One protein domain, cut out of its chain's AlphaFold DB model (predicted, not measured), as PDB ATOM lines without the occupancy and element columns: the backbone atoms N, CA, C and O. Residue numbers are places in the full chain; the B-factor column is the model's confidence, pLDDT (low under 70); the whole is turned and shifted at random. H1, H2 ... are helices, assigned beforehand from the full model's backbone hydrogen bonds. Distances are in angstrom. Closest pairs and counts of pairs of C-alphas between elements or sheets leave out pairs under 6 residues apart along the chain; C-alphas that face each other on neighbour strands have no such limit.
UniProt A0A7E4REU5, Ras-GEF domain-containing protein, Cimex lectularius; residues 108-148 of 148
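This is residues 108 to 148 of the 148 residues of the protein "Ras-GEF domain-containing protein" of Cimex lectularius (UniProt A0A7E4REU5). A short helix, H1, sticks out as a free arm at one end of a drawn-out chain, and an extended link leads from it to a small V-like head of two helices, H2 and H3. The chain folds back between H2 and H3 through a wide loop, residues 134 to 140, and the ends of these two helices meet at Asp 124 and Leu 147. The printed part has 41 residues with three named helices, in the order H1, H2, H3, and no named strand; the class is all helix. It is extended, with a radius of gyration of the C-alphas of 14.8 A, and its C-alphas span 45 by 16 by 11 A.

Residues 108 to 120 stand free, of which 109 to 117 belong to H1. H1 is apart from H2, residues 123 to 133, and from H3, residues 141 to 147. H2 and H3 touch, and their closest C-alphas, those of Asp 124 and Leu 147, are 6.5 A apart. Their lines stand at a steep tilt of 51 degrees, and they run opposite ways. In H1, H2 and H3 every pair of backbone O i and N i+4 is within hydrogen-bond range.

H1 begins with C-alpha 109 at (207.379, 162.911, 146.107) and measures 11.9 A from first to last C-alpha. H2 begins with C-alpha 123 at (180.357, 158.469, 137.088) and measures 15.4 A. H3 measures 10.1 A and ends with C-alpha 147 at (175.706, 156.994, 128.167).

The two C-alphas farthest apart, those of Ala 109 and Asn 138, are 45.2 A apart. The link from H1 to H2 is tight, with 5 residues, and the link from H2 to H3 is short, with 7. The printed part has no cut, and it ends at the chain's last residue, Lys 148. The mean pLDDT of the printed part is 92.3, and no printed residue is under 70.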
ATOM      1  N   SER A 108     206.889 160.461 150.006       97.75
ATOM      2  CA  SER A 108     207.420 160.090 148.693       97.75
ATOM      3  C   SER A 108     206.893 161.052 147.637       97.75
ATOM      4  O   SER A 108     205.721 160.989 147.271       97.75
ATOM      5  N   ALA A 109     207.759 161.936 147.131       97.69
ATOM      6  CA  ALA A 109     207.379 162.911 146.107       97.69
ATOM      7  C   ALA A 109     206.814 162.225 144.856       97.69
ATOM      8  O   ALA A 109     205.797 162.655 144.332       97.69
ATOM      9  N   LYS A 110     207.405 161.094 144.444       97.94
ATOM     10  CA  LYS A 110     206.927 160.298 143.303       97.94
ATOM     11  C   LYS A 110     205.490 159.808 143.500       97.94
ATOM     12  O   LYS A 110     204.678 159.940 142.591       97.94
ATOM     13  N   VAL A 111     205.174 159.268 144.681       97.50
ATOM     14  CA  VAL A 111     203.819 158.782 145.000       97.50
ATOM     15  C   VAL A 111     202.834 159.946 145.067       97.50
ATOM     16  O   VAL A 111     201.748 159.851 144.509       97.50
ATOM     17  N   ILE A 112     203.225 161.060 145.691       97.50
ATOM     18  CA  ILE A 112     202.387 162.264 145.784       97.50
ATOM     19  C   ILE A 112     202.071 162.807 144.387       97.50
ATOM     20  O   ILE A 112     200.904 163.010 144.071       97.50
ATOM     21  N   THR A 113     203.084 162.984 143.534       97.94
ATOM     22  CA  THR A 113     202.896 163.461 142.159       97.94
ATOM     23  C   THR A 113     202.008 162.516 141.358       97.94
ATOM     24  O   THR A 113     201.105 162.985 140.673       97.94
ATOM     25  N   TYR A 114     202.209 161.200 141.471       97.88
ATOM     26  CA  TYR A 114     201.356 160.221 140.798       97.88
ATOM     27  C   TYR A 114     199.888 160.345 141.235       97.88
ATOM     28  O   TYR A 114     199.011 160.481 140.387       97.88
ATOM     29  N   LEU A 115     199.617 160.372 142.545       96.81
ATOM     30  CA  LEU A 115     198.257 160.509 143.084       96.81
ATOM     31  C   LEU A 115     197.593 161.839 142.692       96.81
ATOM     32  O   LEU A 115     196.388 161.862 142.474       96.81
ATOM     33  N   GLN A 116     198.357 162.930 142.588       96.50
ATOM     34  CA  GLN A 116     197.836 164.246 142.193       96.50
ATOM     35  C   GLN A 116     197.596 164.380 140.685       96.50
ATOM     36  O   GLN A 116     196.705 165.118 140.279       96.50
ATOM     37  N   ALA A 117     198.400 163.706 139.859       96.81
ATOM     38  CA  ALA A 117     198.304 163.778 138.402       96.81
ATOM     39  C   ALA A 117     197.351 162.729 137.803       96.81
ATOM     40  O   ALA A 117     196.998 162.831 136.629       96.81
ATOM     41  N   THR A 118     196.957 161.712 138.578       96.06
ATOM     42  CA  THR A 118     196.051 160.658 138.103       96.06
ATOM     43  C   THR A 118     194.665 161.255 137.822       96.06
ATOM     44  O   THR A 118     194.071 161.846 138.726       96.06
ATOM     45  N   PRO A 119     194.128 161.115 136.594       94.56
ATOM     46  CA  PRO A 119     192.816 161.647 136.253       94.56
ATOM     47  C   PRO A 119     191.719 160.922 137.038       94.56
ATOM     48  O   PRO A 119     191.704 159.694 137.127       94.56
ATOM     49  N   VAL A 120     190.775 161.691 137.578       94.62
ATOM     50  CA  VAL A 120     189.574 161.159 138.228       94.62
ATOM     51  C   VAL A 120     188.452 161.142 137.200       94.62
ATOM     52  O   VAL A 120     188.046 162.188 136.694       94.62
ATOM     53  N   LEU A 121     187.973 159.946 136.877       94.50
ATOM     54  CA  LEU A 121     186.824 159.761 136.000       94.50
ATOM     55  C   LEU A 121     185.533 160.092 136.763       94.50
ATOM     56  O   LEU A 121     185.388 159.742 137.935       94.50
ATOM     57  N   ASN A 122     184.597 160.769 136.095       94.94
ATOM     58  CA  ASN A 122     183.248 160.973 136.622       94.94
ATOM     59  C   ASN A 122     182.416 159.678 136.506       94.94
ATOM     60  O   ASN A 122     182.874 158.685 135.939       94.94
ATOM     61  N   GLU A 123     181.198 159.675 137.052       94.06
ATOM     62  CA  GLU A 123     180.357 158.469 137.088       94.06
ATOM     63  C   GLU A 123     180.062 157.895 135.696       94.06
ATOM     64  O   GLU A 123     180.129 156.677 135.514       94.06
ATOM     65  N   ASP A 124     179.800 158.754 134.709       94.06
ATOM     66  CA  ASP A 124     179.486 158.329 133.342       94.06
ATOM     67  C   ASP A 124     180.706 157.731 132.638       94.06
ATOM     68  O   ASP A 124     180.622 156.645 132.064       94.06
ATOM     69  N   ALA A 125     181.867 158.383 132.744       94.06
ATOM     70  CA  ALA A 125     183.117 157.880 132.185       94.06
ATOM     71  C   ALA A 125     183.548 156.565 132.852       94.06
ATOM     72  O   ALA A 125     184.008 155.653 132.167       94.06
ATOM     73  N   LEU A 126     183.358 156.430 134.171       93.69
ATOM     74  CA  LEU A 126     183.590 155.172 134.889       93.69
ATOM     75  C   LEU A 126     182.646 154.063 134.420       93.69
ATOM     76  O   LEU A 126     183.075 152.923 134.256       93.69
ATOM     77  N   ALA A 127     181.367 154.379 134.211       91.62
ATOM     78  CA  ALA A 127     180.391 153.413 133.725       91.62
ATOM     79  C   ALA A 127     180.720 152.954 132.297       91.62
ATOM     80  O   ALA A 127     180.712 151.754 132.030       91.62
ATOM     81  N   LEU A 128     181.076 153.878 131.400       92.69
ATOM     82  CA  LEU A 128     181.514 153.551 130.043       92.69
ATOM     83  C   LEU A 128     182.776 152.683 130.045       92.69
ATOM     84  O   LEU A 128     182.770 151.621 129.428       92.69
ATOM     85  N   ALA A 129     183.808 153.067 130.804       92.38
ATOM     86  CA  ALA A 129     185.032 152.279 130.939       92.38
ATOM     87  C   ALA A 129     184.760 150.878 131.523       92.38
ATOM     88  O   ALA A 129     185.376 149.895 131.113       92.38
ATOM     89  N   SER A 130     183.802 150.763 132.451       91.44
ATOM     90  CA  SER A 130     183.350 149.467 132.972       91.44
ATOM     91  C   SER A 130     182.757 148.595 131.863       91.44
ATOM     92  O   SER A 130     183.098 147.417 131.799       91.44
ATOM     93  N   PHE A 131     181.919 149.154 130.983       91.88
ATOM     94  CA  PHE A 131     181.308 148.418 129.869       91.88
ATOM     95  C   PHE A 131     182.295 148.042 128.757       91.88
ATOM     96  O   PHE A 131     182.067 147.077 128.030       91.88
ATOM     97  N   GLU A 132     183.388 148.793 128.614       90.56
ATOM     98  CA  GLU A 132     184.504 148.425 127.735       90.56
ATOM     99  C   GLU A 132     185.292 147.224 128.278       90.56
ATOM    100  O   GLU A 132     185.793 146.418 127.494       90.56
ATOM    101  N   CYS A 133     185.376 147.078 129.606       91.12
ATOM    102  CA  CYS A 133     186.039 145.943 130.253       91.12
ATOM    103  C   CYS A 133     185.161 144.683 130.270       91.12
ATOM    104  O   CYS A 133     185.633 143.594 129.945       91.12
ATOM    105  N   GLU A 134     183.891 144.828 130.656       89.00
ATOM    106  CA  GLU A 134     182.895 143.754 130.711       89.00
ATOM    107  C   GLU A 134     181.593 144.258 130.050       89.00
ATOM    108  O   GLU A 134     180.971 145.186 130.571       89.00
ATOM    109  N   PRO A 135     181.175 143.701 128.892       88.19
ATOM    110  CA  PRO A 135     180.004 144.182 128.156       88.19
ATOM    111  C   PRO A 135     178.716 144.188 128.997       88.19
ATOM    112  O   PRO A 135     178.533 143.293 129.822       88.19
ATOM    113  N   PRO A 136     177.781 145.128 128.749       87.88
ATOM    114  CA  PRO A 136     176.571 145.270 129.556       87.88
ATOM    115  C   PRO A 136     175.710 144.006 129.531       87.88
ATOM    116  O   PRO A 136     175.376 143.476 128.461       87.88
ATOM    117  N   GLU A 137     175.258 143.581 130.709       87.94
ATOM    118  CA  GLU A 137     174.246 142.538 130.825       87.94
ATOM    119  C   GLU A 137     172.882 143.028 130.309       87.94
ATOM    120  O   GLU A 137     172.652 144.220 130.087       87.94
ATOM    121  N   ASN A 138     171.926 142.110 130.117       85.88
ATOM    122  CA  ASN A 138     170.616 142.443 129.541       85.88
ATOM    123  C   ASN A 138     169.897 143.598 130.258       85.88
ATOM    124  O   ASN A 138     169.254 144.403 129.588       85.88
ATOM    125  N   HIS A 139     170.032 143.694 131.580       88.25
ATOM    126  CA  HIS A 139     169.400 144.738 132.386       88.25
ATOM    127  C   HIS A 139     170.146 146.090 132.351       88.25
ATOM    128  O   HIS A 139     169.589 147.101 132.759       88.25
ATOM    129  N   GLU A 140     171.378 146.138 131.831       89.50
ATOM    130  CA  GLU A 140     172.215 147.349 131.763       89.50
ATOM    131  C   GLU A 140     172.255 147.973 130.358       89.50
ATOM    132  O   GLU A 140     172.758 149.083 130.174       89.50
ATOM    133  N   LYS A 141     171.688 147.292 129.352       88.62
ATOM    134  CA  LYS A 141     171.687 147.744 127.950       88.62
ATOM    135  C   LYS A 141     171.057 149.119 127.752       88.62
ATOM    136  O   LYS A 141     171.510 149.863 126.888       88.62
ATOM    137  N   GLU A 142     170.010 149.449 128.504       89.75
ATOM    138  CA  GLU A 142     169.356 150.760 128.416       89.75
ATOM    139  C   GLU A 142     170.278 151.870 128.926       89.75
ATOM    140  O   GLU A 142     170.532 152.833 128.207       89.75
ATOM    141  N   ARG A 143     170.885 151.665 130.101       87.06
ATOM    142  CA  ARG A 143     171.874 152.583 130.674       87.06
ATOM    143  C   ARG A 143     173.077 152.781 129.750       87.06
ATOM    144  O   ARG A 143     173.569 153.894 129.610       87.06
ATOM    145  N   TYR A 144     173.552 151.725 129.092       88.94
ATOM    146  CA  TYR A 144     174.655 151.852 128.140       88.94
ATOM    147  C   TYR A 144     174.295 152.729 126.933       88.94
ATOM    148  O   TYR A 144     175.128 153.506 126.475       88.94
ATOM    149  N   LYS A 145     173.054 152.646 126.433       90.38
ATOM    150  CA  LYS A 145     172.590 153.490 125.320       90.38
ATOM    151  C   LYS A 145     172.478 154.958 125.710       90.38
ATOM    152  O   LYS A 145     172.756 155.795 124.871       90.38
ATOM    153  N   THR A 146     172.063 155.264 126.939       90.56
ATOM    154  CA  THR A 146     171.947 156.655 127.414       90.56
ATOM    155  C   THR A 146     173.299 157.316 127.670       90.56
ATOM    156  O   THR A 146     173.375 158.537 127.691       90.56
ATOM    157  N   LEU A 147     174.345 156.517 127.907       88.12
ATOM    158  CA  LEU A 147     175.706 156.994 128.167       88.12
ATOM    159  C   LEU A 147     176.536 157.205 126.888       88.12
ATOM    160  O   LEU A 147     177.603 157.807 126.965       88.12
ATOM    161  N   LYS A 148     176.083 156.676 125.747       76.44
ATOM    162  CA  LYS A 148     176.707 156.855 124.428       76.44
ATOM    163  C   LYS A 148     176.087 158.018 123.674       76.44
ATOM    164  O   LYS A 148     176.859 158.694 122.961       76.44
TER     165      LYS A 148